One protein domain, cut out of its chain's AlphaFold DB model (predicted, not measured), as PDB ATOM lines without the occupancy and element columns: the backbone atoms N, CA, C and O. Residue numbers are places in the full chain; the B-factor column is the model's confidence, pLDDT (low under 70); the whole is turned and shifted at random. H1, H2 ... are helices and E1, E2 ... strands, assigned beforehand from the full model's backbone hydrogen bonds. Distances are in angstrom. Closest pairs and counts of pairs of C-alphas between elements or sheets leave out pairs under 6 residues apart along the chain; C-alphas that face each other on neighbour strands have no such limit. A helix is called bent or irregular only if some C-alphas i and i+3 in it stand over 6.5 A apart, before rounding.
ATOM      1  N   THR A  49      35.500  27.656  47.313       90.81
ATOM      2  CA  THR A  49      36.842  27.670  47.892       90.81
ATOM      3  C   THR A  49      37.151  28.997  48.563       90.81
ATOM      4  O   THR A  49      36.703  30.055  48.133       90.81
ATOM      5  N   GLN A  50      37.987  28.940  49.589       92.81
ATOM      6  CA  GLN A  50      38.518  30.111  50.270       92.81
ATOM      7  C   GLN A  50      40.040  30.044  50.247       92.81
ATOM      8  O   GLN A  50      40.623  29.009  50.576       92.81
ATOM      9  N   LEU A  51      40.682  31.155  49.894       94.19
ATOM     10  CA  LEU A  51      42.129  31.305  49.978       94.19
ATOM     11  C   LEU A  51      42.491  32.250  51.111       94.19
ATOM     12  O   LEU A  51      41.941  33.339  51.233       94.19
ATOM     13  N   THR A  52      43.448  31.842  51.927       94.62
ATOM     14  CA  THR A  52      43.943  32.628  53.049       94.62
ATOM     15  C   THR A  52      45.452  32.784  52.911       94.62
ATOM     16  O   THR A  52      46.183  31.811  52.743       94.62
ATOM     17  N   LEU A  53      45.921  34.027  52.957       93.38
ATOM     18  CA  LEU A  53      47.336  34.372  52.966       93.38
ATOM     19  C   LEU A  53      47.737  34.770  54.388       93.38
ATOM     20  O   LEU A  53      47.293  35.823  54.857       93.38
ATOM     21  N   PRO A  54      48.585  33.986  55.070       89.81
ATOM     22  CA  PRO A  54      49.187  34.413  56.324       89.81
ATOM     23  C   PRO A  54      50.029  35.674  56.105       89.81
ATOM     24  O   PRO A  54      50.848  35.742  55.186       89.81
ATOM     25  N   ILE A  55      49.839  36.685  56.950       87.25
ATOM     26  CA  ILE A  55      50.581  37.945  56.886       87.25
ATOM     27  C   ILE A  55      51.230  38.247  58.229       87.25
ATOM     28  O   ILE A  55      50.632  38.088  59.290       87.25
ATOM     29  N   THR A  56      52.455  38.756  58.180       81.06
ATOM     30  CA  THR A  56      53.092  39.356  59.351       81.06
ATOM     31  C   THR A  56      52.681  40.821  59.434       81.06
ATOM     32  O   THR A  56      52.783  41.561  58.441       81.06
ATOM     33  N   LEU A  57      52.184  41.224  60.601       76.62
ATOM     34  CA  LEU A  57      51.861  42.614  60.898       76.62
ATOM     35  C   LEU A  57      53.137  43.364  61.326       76.62
ATOM     36  O   LEU A  57      54.064  42.742  61.846       76.62
ATOM     37  N   PRO A  58      53.226  44.685  61.107       68.38
ATOM     38  CA  PRO A  58      54.361  45.490  61.504       68.38
ATOM     39  C   PRO A  58      54.259  45.680  63.016       68.38
ATOM     40  O   PRO A  58      53.295  46.260  63.515       68.38
ATOM     41  N   THR A  59      55.235  45.165  63.754       70.88
ATOM     42  CA  THR A  59      55.292  45.297  65.210       70.88
ATOM     43  C   THR A  59      56.573  46.010  65.608       70.88
ATOM     44  O   THR A  59      57.622  45.814  64.998       70.88
ATOM     45  N   TYR A  60      56.492  46.839  66.652       66.19
ATOM     46  CA  TYR A  60      57.681  47.447  67.257       66.19
ATOM     47  C   TYR A  60      58.583  46.396  67.920       66.19
ATOM     48  O   TYR A  60      59.794  46.590  68.009       66.19
ATOM     49  N   ASP A  61      58.008  45.268  68.350       75.38
ATOM     50  CA  ASP A  61      58.749  44.133  68.890       75.38
ATOM     51  C   ASP A  61      58.943  43.047  67.820       75.38
ATOM     52  O   ASP A  61      58.021  42.294  67.496       75.38
ATOM     53  N   MET A  62      60.161  42.955  67.279       67.38
ATOM     54  CA  MET A  62      60.540  41.928  66.301       67.38
ATOM     55  C   MET A  62      60.605  40.513  66.899       67.38
ATOM     56  O   MET A  62      60.651  39.542  66.146       67.38
ATOM     57  N   ARG A  63      60.622  40.368  68.233       75.25
ATOM     58  CA  ARG A  63      60.685  39.058  68.904       75.25
ATOM     59  C   ARG A  63      59.321  38.376  68.981       75.25
ATOM     60  O   ARG A  63      59.274  37.154  69.063       75.25
ATOM     61  N   ASN A  64      58.236  39.146  68.893       71.19
ATOM     62  CA  ASN A  64      56.858  38.656  68.881       71.19
ATOM     63  C   ASN A  64      56.091  39.231  67.680       71.19
ATOM     64  O   ASN A  64      55.301  40.167  67.830       71.19
ATOM     65  N   PRO A  65      56.310  38.684  66.469       71.81
ATOM     66  CA  PRO A  65      55.573  39.119  65.295       71.81
ATOM     67  C   PRO A  65      54.090  38.775  65.458       71.81
ATOM     68  O   PRO A  65      53.717  37.602  65.558       71.81
ATOM     69  N   ILE A  66      53.235  39.796  65.447       75.75
ATOM     70  CA  ILE A  66      51.789  39.586  65.417       75.75
ATOM     71  C   ILE A  66      51.438  39.032  64.036       75.75
ATOM     72  O   ILE A  66      51.795  39.596  62.996       75.75
ATOM     73  N   ARG A  67      50.749  37.892  64.036       83.50
ATOM     74  CA  ARG A  67      50.273  37.234  62.822       83.50
ATOM     75  C   ARG A  67      48.860  37.706  62.526       83.50
ATOM     76  O   ARG A  67      48.021  37.757  63.418       83.50
ATOM     77  N   GLY A  68      48.618  38.025  61.268       88.62
ATOM     78  CA  GLY A  68      47.290  38.212  60.720       88.62
ATOM     79  C   GLY A  68      47.089  37.311  59.509       88.62
ATOM     80  O   GLY A  68      47.964  36.530  59.127       88.62
ATOM     81  N   LYS A  69      45.944  37.461  58.862       92.69
ATOM     82  CA  LYS A  69      45.627  36.778  57.609       92.69
ATOM     83  C   LYS A  69      44.832  37.681  56.677       92.69
ATOM     84  O   LYS A  69      44.066  38.531  57.126       92.69
ATOM     85  N   ALA A  70      45.018  37.491  55.379       93.62
ATOM     86  CA  ALA A  70      44.205  38.094  54.333       93.62
ATOM     87  C   ALA A  70      43.363  36.998  53.675       93.62
ATOM     88  O   ALA A  70      43.904  35.972  53.268       93.62
ATOM     89  N   VAL A  71      42.050  37.201  53.610       93.94
ATOM     90  CA  VAL A  71      41.082  36.211  53.128       93.94
ATOM     91  C   VAL A  71      40.542  36.638  51.770       93.94
ATOM     92  O   VAL A  71      40.067  37.761  51.596       93.94
ATOM     93  N   PHE A  72      40.601  35.713  50.822       93.94
ATOM     94  CA  PHE A  72      40.257  35.890  49.425       93.94
ATOM     95  C   PHE A  72      39.180  34.887  49.015       93.94
ATOM     96  O   PHE A  72      39.326  33.685  49.258       93.94
ATOM     97  N   HIS A  73      38.130  35.370  48.352       92.19
ATOM     98  CA  HIS A  73      37.058  34.544  47.788       92.19
ATOM     99  C   HIS A  73      37.050  34.632  46.257       92.19
ATOM    100  O   HIS A  73      37.544  35.616  45.708       92.19
ATOM    101  N   PRO A  74      36.503  33.625  45.556       89.06
ATOM    102  CA  PRO A  74      36.360  33.649  44.107       89.06
ATOM    103  C   PRO A  74      35.593  34.898  43.663       89.06
ATOM    104  O   PRO A  74      34.516  35.193  44.184       89.06
ATOM    105  N   GLY A  75      36.156  35.644  42.712       78.12
ATOM    106  CA  GLY A  75      35.524  36.852  42.186       78.12
ATOM    107  C   GLY A  75      34.317  36.530  41.300       78.12
ATOM    108  O   GLY A  75      34.336  35.564  40.536       78.12
ATOM    109  N   LEU A  76      33.283  37.377  41.344       61.47
ATOM    110  CA  LEU A  76      32.011  37.187  40.619       61.47
ATOM    111  C   LEU A  76      32.142  37.202  39.078       61.47
ATOM    112  O   LEU A  76      31.223  36.770  38.390       61.47
ATOM    113  N   LEU A  77      33.256  37.700  38.526       50.59
ATOM    114  CA  LEU A  77      33.419  37.986  37.087       50.59
ATOM    115  C   LEU A  77      34.650  37.326  36.437       50.59
ATOM    116  O   LEU A  77      35.044  37.698  35.336       50.59
ATOM    117  N   GLY A  78      35.295  36.369  37.108       46.56
ATOM    118  CA  GLY A  78      36.665  35.978  36.758       46.56
ATOM    119  C   GLY A  78      36.893  34.567  36.231       46.56
ATOM    120  O   GLY A  78      38.006  34.283  35.792       46.56
ATOM    121  N   ASN A  79      35.896  33.681  36.242       49.59
ATOM    122  CA  ASN A  79      36.050  32.357  35.637       49.59
ATOM    123  C   ASN A  79      35.823  32.469  34.125       49.59
ATOM    124  O   ASN A  79      34.860  31.937  33.587       49.59
ATOM    125  N   SER A  80      36.711  33.191  33.435       46.75
ATOM    126  CA  SER A  80      36.880  33.005  31.996       46.75
ATOM    127  C   SER A  80      37.276  31.540  31.806       46.75
ATOM    128  O   SER A  80      38.427  31.167  32.062       46.75
ATOM    129  N   GLU A  81      36.300  30.709  31.415       51.75
ATOM    130  CA  GLU A  81      36.471  29.287  31.081       51.75
ATOM    131  C   GLU A  81      37.661  29.088  30.108       51.75
ATOM    132  O   GLU A  81      38.321  28.048  30.128       51.75
ATOM    133  N   GLU A  82      38.023  30.131  29.350       50.34
ATOM    134  CA  GLU A  82      39.083  30.151  28.340       50.34
ATOM    135  C   GLU A  82      40.515  30.305  28.888       50.34
ATOM    136  O   GLU A  82      41.464  29.866  28.240       50.34
ATOM    137  N   SER A  83      40.728  30.881  30.079       59.91
ATOM    138  CA  SER A  83      42.096  31.212  30.536       59.91
ATOM    139  C   SER A  83      42.771  30.128  31.388       59.91
ATOM    140  O   SER A  83      43.986  30.160  31.597       59.91
ATOM    141  N   GLY A  84      42.000  29.174  31.927       79.50
ATOM    142  CA  GLY A  84      42.510  28.186  32.886       79.50
ATOM    143  C   GLY A  84      43.039  28.786  34.196       79.50
ATOM    144  O   GLY A  84      43.704  28.086  34.967       79.50
ATOM    145  N   ARG A  85      42.757  30.068  34.454       87.25
ATOM    146  CA  ARG A  85      43.117  30.777  35.680       87.25
ATOM    147  C   ARG A  85      41.869  31.063  36.504       87.25
ATOM    148  O   ARG A  85      40.813  31.326  35.945       87.25
ATOM    149  N   ALA A  86      42.009  31.008  37.822       89.00
ATOM    150  CA  ALA A  86      40.968  31.429  38.750       89.00
ATOM    151  C   ALA A  86      41.354  32.775  39.368       89.00
ATOM    152  O   ALA A  86      42.529  32.991  39.678       89.00
ATOM    153  N   LEU A  87      40.378  33.672  39.509       90.31
ATOM    154  CA  LEU A  87      40.537  35.021  40.052       90.31
ATOM    155  C   LEU A  87      39.860  35.110  41.417       90.31
ATOM    156  O   LEU A  87      38.698  34.728  41.556       90.31
ATOM    157  N   TYR A  88      40.580  35.632  42.404       91.88
ATOM    158  CA  TYR A  88      40.078  35.809  43.757       91.88
ATOM    159  C   TYR A  88      40.248  37.253  44.211       91.88
ATOM    160  O   TYR A  88      41.277  37.892  43.969       91.88
ATOM    161  N   ASP A  89      39.227  37.712  44.914       92.19
ATOM    162  CA  ASP A  89      39.039  39.053  45.432       92.19
ATOM    163  C   ASP A  89      39.228  39.048  46.956       92.19
ATOM    164  O   ASP A  89      38.727  38.170  47.663       92.19
ATOM    165  N   LEU A  90      39.962  40.033  47.476       92.75
ATOM    166  CA  LEU A  90      40.156  40.223  48.912       92.75
ATOM    167  C   LEU A  90      38.844  40.631  49.591       92.75
ATOM    168  O   LEU A  90      38.400  41.781  49.496       92.75
ATOM    169  N   VAL A  91      38.306  39.729  50.403       92.00
ATOM    170  CA  VAL A  91      37.103  39.975  51.204       92.00
ATOM    171  C   VAL A  91      37.448  40.707  52.491       92.00
ATOM    172  O   VAL A  91      36.776  41.666  52.861       92.00
ATOM    173  N   GLY A  92      38.548  40.343  53.145       91.31
ATOM    174  CA  GLY A  92      38.912  40.956  54.415       91.31
ATOM    175  C   GLY A  92      40.305  40.598  54.894       91.31
ATOM    176  O   GLY A  92      40.974  39.719  54.356       91.31
ATOM    177  N   THR A  93      40.724  41.293  55.943       92.38
ATOM    178  CA  THR A  93      41.888  40.920  56.740       92.38
ATOM    179  C   THR A  93      41.449  40.647  58.168       92.38
ATOM    180  O   THR A  93      40.437  41.169  58.641       92.38
ATOM    181  N   ASP A  94      42.231  39.837  58.859       90.00
ATOM    182  CA  ASP A  94      42.103  39.597  60.285       90.00
ATOM    183  C   ASP A  94      43.484  39.832  60.915       90.00
ATOM    184  O   ASP A  94      44.412  39.073  60.616       90.00
ATOM    185  N   PRO A  95      43.676  40.918  61.686       88.56
ATOM    186  CA  PRO A  95      42.667  41.909  62.077       88.56
ATOM    187  C   PRO A  95      42.180  42.821  60.931       88.56
ATOM    188  O   PRO A  95      42.928  43.156  60.007       88.56
ATOM    189  N   SER A  96      40.927  43.281  61.000       88.31
ATOM    190  CA  SER A  96      40.282  44.048  59.914       88.31
ATOM    191  C   SER A  96      40.829  45.461  59.714       88.31
ATOM    192  O   SER A  96      40.886  45.938  58.584       88.31
ATOM    193  N   HIS A  97      41.311  46.111  60.776       85.25
ATOM    194  CA  HIS A  97      41.916  47.449  60.699       85.25
ATOM    195  C   HIS A  97      43.222  47.478  59.886       85.25
ATOM    196  O   HIS A  97      43.726  48.543  59.550       85.25
ATOM    197  N   TYR A  98      43.783  46.315  59.551       86.62
ATOM    198  CA  TYR A  98      45.004  46.214  58.762       86.62
ATOM    199  C   TYR A  98      44.765  46.203  57.242       86.62
ATOM    200  O   TYR A  98      45.718  46.157  56.456       86.62
ATOM    201  N   ARG A  99      43.501  46.256  56.807       88.94
ATOM    202  CA  ARG A  99      43.122  46.185  55.392       88.94
ATOM    203  C   ARG A  99      43.812  47.258  54.552       88.94
ATOM    204  O   ARG A  99      44.374  46.924  53.516       88.94
ATOM    205  N   GLU A 100      43.817  48.513  54.995       88.19
ATOM    206  CA  GLU A 100      44.406  49.631  54.238       88.19
ATOM    207  C   GLU A 100      45.908  49.440  54.004       88.19
ATOM    208  O   GLU A 100      46.394  49.550  52.880       88.19
ATOM    209  N   HIS A 101      46.648  49.055  55.047       86.94
ATOM    210  CA  HIS A 101      48.077  48.782  54.924       86.94
ATOM    211  C   HIS A 101      48.349  47.561  54.029       86.94
ATOM    212  O   HIS A 101      49.304  47.543  53.248       86.94
ATOM    213  N   PHE A 102      47.504  46.528  54.111       88.75
ATOM    214  CA  PHE A 102      47.575  45.396  53.193       88.75
ATOM    215  C   PHE A 102      47.372  45.833  51.737       88.75
ATOM    216  O   PHE A 102      48.199  45.487  50.896       88.75
ATOM    217  N   LEU A 103      46.331  46.619  51.451       89.38
ATOM    218  CA  LEU A 103      46.039  47.142  50.114       89.38
ATOM    219  C   LEU A 103      47.188  48.005  49.585       89.38
ATOM    220  O   LEU A 103      47.622  47.793  48.456       89.38
ATOM    221  N   GLY A 104      47.757  48.891  50.408       87.00
ATOM    222  CA  GLY A 104      48.917  49.703  50.029       87.00
ATOM    223  C   GLY A 104      50.120  48.855  49.598       87.00
ATOM    224  O   GLY A 104      50.701  49.088  48.537       87.00
ATOM    225  N   ARG A 105      50.451  47.804  50.363       86.12
ATOM    226  CA  ARG A 105      51.507  46.848  49.976       86.12
ATOM    227  C   ARG A 105      51.145  46.077  48.708       86.12
ATOM    228  O   ARG A 105      51.998  45.889  47.844       86.12
ATOM    229  N   TRP A 106      49.893  45.640  48.588       88.19
ATOM    230  CA  TRP A 106      49.409  44.884  47.436       88.19
ATOM    231  C   TRP A 106      49.476  45.699  46.139       88.19
ATOM    232  O   TRP A 106      49.915  45.181  45.112       88.19
ATOM    233  N   LYS A 107      49.116  46.988  46.201       85.56
ATOM    234  CA  LYS A 107      49.230  47.945  45.095       85.56
ATOM    235  C   LYS A 107      50.666  48.047  44.595       85.56
ATOM    236  O   LYS A 107      50.908  47.850  43.408       85.56
ATOM    237  N   GLY A 108      51.616  48.229  45.515       81.19
ATOM    238  CA  GLY A 108      53.041  48.289  45.183       81.19
ATOM    239  C   GLY A 108      53.557  47.022  44.488       81.19
ATOM    240  O   GLY A 108      54.374  47.110  43.577       81.19
ATOM    241  N   MET A 109      53.041  45.839  44.846       81.38
ATOM    242  CA  MET A 109      53.390  44.590  44.149       81.38
ATOM    243  C   MET A 109      52.801  44.503  42.731       81.38
ATOM    244  O   MET A 109      53.391  43.857  41.868       81.38
ATOM    245  N   GLY A 110      51.638  45.113  42.483       73.75
ATOM    246  CA  GLY A 110      50.982  45.114  41.169       73.75
ATOM    247  C   GLY A 110      51.569  46.118  40.169       73.75
ATOM    248  O   GLY A 110      51.468  45.909  38.957       73.75
ATOM    249  N   GLU A 111      52.184  47.192  40.666       71.50
ATOM    250  CA  GLU A 111      52.799  48.257  39.858       71.50
ATOM    251  C   GLU A 111      54.257  47.951  39.455       71.50
ATOM    252  O   GLU A 111      54.763  48.549  38.507       71.50
ATOM    253  N   GLY A 112      54.924  46.997  40.114       64.94
ATOM    254  CA  GLY A 112      56.290  46.575  39.778       64.94
ATOM    255  C   GLY A 112      56.400  45.700  38.516       64.94
ATOM    256  O   GLY A 112      55.443  45.045  38.100       64.94
ATOM    257  N   GLU A 113      57.608  45.624  37.935       52.22
ATOM    258  CA  GLU A 113      57.909  44.852  36.705       52.22
ATOM    259  C   GLU A 113      57.600  43.347  36.815       52.22
ATOM    260  O   GLU A 113      57.404  42.658  35.814       52.22
ATOM    261  N   GLY A 114      57.487  42.826  38.037       56.81
ATOM    262  CA  GLY A 114      57.083  41.458  38.310       56.81
ATOM    263  C   GLY A 114      55.750  41.409  39.038       56.81
ATOM    264  O   GLY A 114      55.736  41.163  40.237       56.81
ATOM    265  N   ARG A 115      54.624  41.507  38.319       69.38
ATOM    266  CA  ARG A 115      53.270  41.176  38.836       69.38
ATOM    267  C   ARG A 115      53.127  39.725  39.336       69.38
ATOM    268  O   ARG A 115      52.021  39.249  39.572       69.38
ATOM    269  N   TRP A 116      54.221  38.981  39.439       67.81
ATOM    270  CA  TRP A 116      54.274  37.579  39.810       67.81
ATOM    271  C   TRP A 116      54.510  37.456  41.310       67.81
ATOM    272  O   TRP A 116      55.500  37.952  41.848       67.81
ATOM    273  N   LEU A 117      53.614  36.746  41.986       77.38
ATOM    274  CA  LEU A 117      53.880  36.286  43.342       77.38
ATOM    275  C   LEU A 117      54.884  35.134  43.267       77.38
ATOM    276  O   LEU A 117      54.851  34.316  42.346       77.38
ATOM    277  N   ARG A 118      55.789  35.048  44.245       76.75
ATOM    278  CA  ARG A 118      56.712  33.910  44.313       76.75
ATOM    279  C   ARG A 118      55.905  32.631  44.549       76.75
ATOM    280  O   ARG A 118      55.109  32.574  45.482       76.75
ATOM    281  N   GLU A 119      56.172  31.576  43.778       74.12
ATOM    282  CA  GLU A 119      55.558  30.249  43.993       74.12
ATOM    283  C   GLU A 119      55.942  29.623  45.349       74.12
ATOM    284  O   GLU A 119      55.381  28.615  45.768       74.12
ATOM    285  N   THR A 120      56.901  30.226  46.059       78.06
ATOM    286  CA  THR A 120      57.300  29.848  47.419       78.06
ATOM    287  C   THR A 120      56.336  30.338  48.496       78.06
ATOM    288  O   THR A 120      56.460  29.904  49.637       78.06
ATOM    289  N   VAL A 121      55.421  31.264  48.179       84.62
ATOM    290  CA  VAL A 121      54.432  31.754  49.148       84.62
ATOM    291  C   VAL A 121      53.457  30.624  49.463       84.62
ATOM    292  O   VAL A 121      52.850  30.050  48.560       84.62
ATOM    293  N   VAL A 122      53.329  30.311  50.751       90.62
ATOM    294  CA  VAL A 122      52.392  29.307  51.254       90.62
ATOM    295  C   VAL A 122      51.061  29.987  51.550       90.62
ATOM    296  O   VAL A 122      51.014  31.013  52.228       90.62
ATOM    297  N   TRP A 123      49.999  29.409  51.007       93.62
ATOM    298  CA  TRP A 123      48.616  29.824  51.192       93.62
ATOM    299  C   TRP A 123      47.873  28.725  51.927       93.62
ATOM    300  O   TRP A 123      48.195  27.558  51.769       93.62
ATOM    301  N   GLU A 124      46.839  29.071  52.669       93.38
ATOM    302  CA  GLU A 124      45.876  28.104  53.175       93.38
ATOM    303  C   GLU A 124      44.668  28.103  52.234       93.38
ATOM    304  O   GLU A 124      44.058  29.144  51.989       93.38
ATOM    305  N   MET A 125      44.331  26.944  51.680       92.31
ATOM    306  CA  MET A 125      43.165  26.759  50.826       92.31
ATOM    307  C   MET A 125      42.158  25.869  51.534       92.31
ATOM    308  O   MET A 125      42.480  24.747  51.920       92.31
ATOM    309  N   GLY A 126      40.939  26.373  51.689       90.50
ATOM    310  CA  GLY A 126      39.779  25.590  52.087       90.50
ATOM    311  C   GLY A 126      38.971  25.201  50.858       90.50
ATOM    312  O   GLY A 126      38.620  26.067  50.055       90.50
ATOM    313  N   ILE A 127      38.663  23.915  50.713       84.38
ATOM    314  CA  ILE A 127      37.636  23.423  49.784       84.38
ATOM    315  C   ILE A 127      36.547  22.810  50.656       84.38
ATOM    316  O   ILE A 127      36.884  21.954  51.465       84.38
ATOM    317  N   ALA A 128      35.295  23.251  50.498       71.69
ATOM    318  CA  ALA A 128      34.129  22.915  51.332       71.69
ATOM    319  C   ALA A 128      34.256  21.626  52.178       71.69
ATOM    320  O   ALA A 128      34.308  21.698  53.401       71.69
ATOM    321  N   GLU A 129      34.368  20.461  51.533       68.81
ATOM    322  CA  GLU A 129      34.420  19.150  52.206       68.81
ATOM    323  C   GLU A 129      35.842  18.570  52.365       68.81
ATOM    324  O   GLU A 129      36.043  17.556  53.028       68.81
ATOM    325  N   GLY A 130      36.851  19.198  51.758       65.44
ATOM    326  CA  GLY A 130      38.246  18.735  51.739       65.44
ATOM    327  C   GLY A 130      39.108  19.231  52.904       65.44
ATOM    328  O   GLY A 130      40.277  18.851  52.999       65.44
ATOM    329  N   GLY A 131      38.552  20.077  53.774       79.38
ATOM    330  CA  GLY A 131      39.283  20.741  54.850       79.38
ATOM    331  C   GLY A 131      40.181  21.880  54.357       79.38
ATOM    332  O   GLY A 131      40.170  22.253  53.182       79.38
ATOM    333  N   VAL A 132      40.955  22.446  55.286       87.69
ATOM    334  CA  VAL A 132      41.942  23.497  55.008       87.69
ATOM    335  C   VAL A 132      43.325  22.864  54.899       87.69
ATOM    336  O   VAL A 132      43.723  22.089  55.769       87.69
ATOM    337  N   ARG A 133      44.063  23.186  53.835       90.44
ATOM    338  CA  ARG A 133      45.443  22.727  53.634       90.44
ATOM    339  C   ARG A 133      46.346  23.852  53.171       90.44
ATOM    340  O   ARG A 133      45.919  24.747  52.446       90.44
ATOM    341  N   GLU A 134      47.617  23.740  53.531       92.56
ATOM    342  CA  GLU A 134      48.663  24.569  52.952       92.56
ATOM    343  C   GLU A 134      48.896  24.193  51.483       92.56
ATOM    344  O   GLU A 134      49.096  23.026  51.139       92.56
ATOM    345  N   VAL A 135      48.880  25.187  50.603       92.56
ATOM    346  CA  VAL A 135      49.087  25.045  49.165       92.56
ATOM    347  C   VAL A 135      50.028  26.117  48.639       92.56
ATOM    348  O   VAL A 135      50.128  27.229  49.158       92.56
ATOM    349  N   ARG A 136      50.702  25.786  47.541       92.19
ATOM    350  CA  ARG A 136      51.437  26.751  46.724       92.19
ATOM    351  C   ARG A 136      50.658  26.963  45.442       92.19
ATOM    352  O   ARG A 136      50.478  26.026  44.661       92.19
ATOM    353  N   LEU A 137      50.180  28.186  45.246       91.50
ATOM    354  CA  LEU A 137      49.466  28.554  44.030       91.50
ATOM    355  C   LEU A 137      50.402  28.408  42.824       91.50
ATOM    356  O   LEU A 137      51.566  28.809  42.880       91.50
ATOM    357  N   ARG A 138      49.899  27.842  41.725       90.50
ATOM    358  CA  ARG A 138      50.659  27.700  40.475       90.50
ATOM    359  C   ARG A 138      50.583  28.973  39.645       90.50
ATOM    360  O   ARG A 138      49.489  29.458  39.355       90.50
ATOM    361  N   ARG A 139      51.740  29.500  39.221       88.25
ATOM    362  CA  ARG A 139      51.848  30.741  38.433       88.25
ATOM    363  C   ARG A 139      50.998  31.898  38.999       88.25
ATOM    364  O   ARG A 139      50.203  32.476  38.240       88.25
ATOM    365  N   PRO A 140      51.101  32.220  40.303       90.12
ATOM    366  CA  PRO A 140      50.257  33.228  40.922       90.12
ATOM    367  C   PRO A 140      50.643  34.627  40.437       90.12
ATOM    368  O   PRO A 140      51.821  34.961  40.293       90.12
ATOM    369  N   ARG A 141      49.633  35.450  40.181       87.81
ATOM    370  CA  ARG A 141      49.767  36.799  39.645       87.81
ATOM    371  C   ARG A 141      48.924  37.771  40.453       87.81
ATOM    372  O   ARG A 141      47.774  37.494  40.781       87.81
ATOM    373  N   VAL A 142      49.515  38.914  40.752       88.38
ATOM    374  CA  VAL A 142      48.847  40.081  41.313       88.38
ATOM    375  C   VAL A 142      48.174  40.814  40.161       88.38
ATOM    376  O   VAL A 142      48.853  41.321  39.269       88.38
ATOM    377  N   GLU A 143      46.845  40.865  40.163       83.12
ATOM    378  CA  GLU A 143      46.088  41.576  39.118       83.12
ATOM    379  C   GLU A 143      45.885  43.066  39.460       83.12
ATOM    380  O   GLU A 143      45.339  43.821  38.661       83.12
ATOM    381  N   GLY A 144      46.382  43.508  40.621       78.19
ATOM    382  CA  GLY A 144      46.288  44.883  41.114       78.19
ATOM    383  C   GLY A 144      45.132  45.081  42.093       78.19
ATOM    384  O   GLY A 144      44.683  44.132  42.747       78.19
ATOM    385  N   ILE A 145      44.682  46.331  42.212       81.81
ATOM    386  CA  ILE A 145      43.492  46.709  42.977       81.81
ATOM    387  C   ILE A 145      42.352  46.943  41.989       81.81
ATOM    388  O   ILE A 145      42.455  47.779  41.093       81.81
ATOM    389  N   GLY A 146      41.282  46.173  42.140       77.44
ATOM    390  CA  GLY A 146      40.009  46.435  41.489       77.44
ATOM    391  C   GLY A 146      39.086  47.253  42.381       77.44
ATOM    392  O   GLY A 146      39.340  47.434  43.570       77.44
ATOM    393  N   VAL A 147      37.978  47.698  41.801       77.50
ATOM    394  CA  VAL A 147      36.886  48.346  42.526       77.50
ATOM    395  C   VAL A 147      35.682  47.407  42.501       77.50
ATOM    396  O   VAL A 147      35.336  46.875  41.440       77.50
ATOM    397  N   GLN A 148      35.078  47.157  43.661       71.88
ATOM    398  CA  GLN A 148      33.822  46.419  43.792       71.88
ATOM    399  C   GLN A 148      32.854  47.261  44.629       71.88
ATOM    400  O   GLN A 148      33.021  47.390  45.841       71.88
ATOM    401  N   GLY A 149      31.865  47.871  43.970       76.25
ATOM    402  CA  GLY A 149      31.081  48.948  44.582       76.25
ATOM    403  C   GLY A 149      31.975  50.160  44.858       76.25
ATOM    404  O   GLY A 149      32.670  50.605  43.952       76.25
ATOM    405  N   ASP A 150      32.009  50.621  46.109       73.12
ATOM    406  CA  ASP A 150      32.860  51.739  46.556       73.12
ATOM    407  C   ASP A 150      34.160  51.281  47.248       73.12
ATOM    408  O   ASP A 150      34.914  52.098  47.775       73.12
ATOM    409  N   LEU A 151      34.435  49.971  47.284       80.25
ATOM    410  CA  LEU A 151      35.586  49.416  47.995       80.25
ATOM    411  C   LEU A 151      36.705  49.001  47.040       80.25
ATOM    412  O   LEU A 151      36.490  48.296  46.051       80.25
ATOM    413  N   GLU A 152      37.929  49.382  47.403       84.81
ATOM    414  CA  GLU A 152      39.148  48.843  46.812       84.81
ATOM    415  C   GLU A 152      39.346  47.377  47.229       84.81
ATOM    416  O   GLU A 152      39.280  47.011  48.413       84.81
ATOM    417  N   VAL A 153      39.608  46.525  46.241       88.06
ATOM    418  CA  VAL A 153      39.736  45.076  46.396       88.06
ATOM    419  C   VAL A 153      41.030  44.601  45.750       88.06
ATOM    420  O   VAL A 153      41.215  44.689  44.538       88.06
ATOM    421  N   ALA A 154      41.936  44.060  46.564       90.25
ATOM    422  CA  ALA A 154      43.125  43.374  46.072       90.25
ATOM    423  C   ALA A 154      42.738  42.085  45.338       90.25
ATOM    424  O   ALA A 154      41.951  41.290  45.854       90.25
ATOM    425  N   ARG A 155      43.327  41.867  44.157       91.12
ATOM    426  CA  ARG A 155      43.051  40.696  43.319       91.12
ATOM    427  C   ARG A 155      44.272  39.814  43.114       91.12
ATOM    428  O   ARG A 155      45.375  40.312  42.857       91.12
ATOM    429  N   VAL A 156      44.054  38.503  43.160       91.06
ATOM    430  CA  VAL A 156      45.046  37.476  42.821       91.06
ATOM    431  C   VAL A 156      44.474  36.515  41.787       91.06
ATOM    432  O   VAL A 156      43.331  36.083  41.906       91.06
ATOM    433  N   SER A 157      45.265  36.159  40.777       90.75
ATOM    434  CA  SER A 157      44.929  35.094  39.832       90.75
ATOM    435  C   SER A 157      45.978  33.989  39.847       90.75
ATOM    436  O   SER A 157      47.162  34.250  40.052       90.75
ATOM    437  N   PHE A 158      45.589  32.746  39.593       91.44
ATOM    438  CA  PHE A 158      46.522  31.616  39.519       91.44
ATOM    439  C   PHE A 158      45.979  30.500  38.626       91.44
ATOM    440  O   PHE A 158      44.795  30.463  38.308       91.44
ATOM    441  N   GLU A 159      46.852  29.586  38.212       91.75
ATOM    442  CA  GLU A 159      46.487  28.406  37.428       91.75
ATOM    443  C   GLU A 159      45.841  27.353  38.342       91.75
ATOM    444  O   GLU A 159      46.478  26.783  39.236       91.75
ATOM    445  N   TRP A 160      44.537  27.137  38.172       90.94
ATOM    446  CA  TRP A 160      43.749  26.423  39.175       90.94
ATOM    447  C   TRP A 160      43.875  24.903  39.065       90.94
ATOM    448  O   TRP A 160      43.886  24.234  40.095       90.94
ATOM    449  N   ARG A 161      44.050  24.330  37.864       91.25
ATOM    450  CA  ARG A 161      44.106  22.864  37.684       91.25
ATOM    451  C   ARG A 161      45.339  22.274  38.368       91.25
ATOM    452  O   ARG A 161      45.245  21.265  39.071       91.25
ATOM    453  N   GLY A 162      46.500  22.895  38.197       90.44
ATOM    454  CA  GLY A 162      47.740  22.508  38.858       90.44
ATOM    455  C   GLY A 162      47.694  22.742  40.365       90.44
ATOM    456  O   GLY A 162      48.221  21.925  41.121       90.44
ATOM    457  N   THR A 163      47.009  23.795  40.812       91.25
ATOM    458  CA  THR A 163      46.821  24.088  42.243       91.25
ATOM    459  C   THR A 163      45.909  23.054  42.913       91.25
ATOM    460  O   THR A 163      46.311  22.451  43.904       91.25
ATOM    461  N   VAL A 164      44.745  22.745  42.333       90.69
ATOM    462  CA  VAL A 164      43.825  21.703  42.834       90.69
ATOM    463  C   VAL A 164      44.491  20.325  42.811       90.69
ATOM    464  O   VAL A 164      44.384  19.557  43.765       90.69
ATOM    465  N   SER A 165      45.277  20.029  41.769       91.00
ATOM    466  CA  SER A 165      46.077  18.796  41.723       91.00
ATOM    467  C   SER A 165      47.097  18.717  42.859       91.00
ATOM    468  O   SER A 165      47.368  17.622  43.341       91.00
ATOM    469  N   SER A 166      47.668  19.846  43.289       88.81
ATOM    470  CA  SER A 166      48.580  19.893  44.435       88.81
ATOM    471  C   SER A 166      47.853  19.794  45.773       88.81
ATOM    472  O   SER A 166      48.431  19.267  46.711       88.81
ATOM    473  N   PHE A 167      46.625  20.303  45.870       90.38
ATOM    474  CA  PHE A 167      45.820  20.261  47.092       90.38
ATOM    475  C   PHE A 167      45.422  18.825  47.478       90.38
ATOM    476  O   PHE A 167      45.456  18.458  48.654       90.38
ATOM    477  N   PHE A 168      45.043  18.014  46.482       89.25
ATOM    478  CA  PHE A 168      44.561  16.647  46.711       89.25
ATOM    479  C   PHE A 168      45.645  15.575  46.816       89.25
ATOM    480  O   PHE A 168      45.346  14.484  47.313       89.25
ATOM    481  N   ARG A 169      46.858  15.864  46.335       84.81
ATOM    482  CA  ARG A 169      48.028  14.999  46.536       84.81
ATOM    483  C   ARG A 169      48.464  15.015  47.999       84.81
ATOM    484  O   ARG A 169      48.935  13.949  48.440       84.81
TER     485      ARG A 169
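This is residues 49 to 169 of the 169 residues of an uncharacterized protein of Neohortaea acidophila (UniProt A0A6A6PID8). One strongly twisted antiparallel sheet of seven strands makes the body, its strands' lines turning by 111 degrees from edge to edge, with H1 packed over the E7 and E6 part and the short H2 packed on E5 and the beginning of E6. The links from E1 to E2 and from E2 to E3 reach out toward opposite ends of the longest axis. The printed part has 121 residues with seven named strands and two named helices, in the order E1 E2 E3 H1 E4 E5 E6 E7 H2; across the sheet the order is E5 E4 E1 E2 E3 E7 E6. The class is mixed, helices and strands; the whole is compact, with a radius of gyration of the C-alphas of 14.4 A and spans of 45 by 33 by 28 A.

In the sheet, E1, residues 50 to 56, E2, residues 67 to 74, and E3, residues 85 to 94, form a meander, each strand the antiparallel neighbour of the one before. N 53 and O 70 are 2.8 A apart, and N 71 and O 92 2.8 A. Beside E1 stands E4, residues 123 to 127, with N 52 and O 124 at 2.8 A. E5, residues 131 to 135, is an edge strand and forms a hairpin with E4, with N 135 and O 123 at 2.7 A. Beside E3 stands E7, residues 151 to 159, with N 88 and O 156 at 2.8 A. E6, residues 138 to 148, is the other edge strand and forms a hairpin with E7, with N 141 and O 157 at 2.7 A. E3 bends by 57 degrees at residue 91, and E6 by 66 degrees at residue 145. H1, residues 96 to 111, and H2, residues 160 to 168, are on one face of the sheet, an arrangement in two layers, the sheet one layer and the helices on its one face the other. The closest C-alphas of H1 and E6 are those of Gly 110 and Gly 144, 4.7 A apart. Those of H2 and E6 are Arg 138 and Thr 163, 5.6 A, and those of H2 and E5 are Val 135 and Phe 167, 6.2 A. H2 has a height over the sheet of 7.5 A. H1 and H2 are apart. Every O i to N i+4 pair is within hydrogen-bond range in H2; in H1 10 of 12 are.

E1 begins at C-alpha 50, (38.518, 30.111, 50.270). E3 is 26.2 A long, E7 25.9 A, E6 25.4 A and E2 23.6 A. H1 is 24.0 A long and irregular, with C-alphas 97 and 100 7.3 A apart. H2 ends at C-alpha 168, (44.561, 16.647, 46.711).

The two C-alphas farthest apart, of Asp 61 and Glu 82, are 47.2 A apart. The printed part has no cut, and the link from H1 to E4 is long, 11 residues. Mean pLDDT of the printed part is 82.2; under 70 are residues 58, 60, 62, 76 to 83, 112 to 116 and 129 to 130.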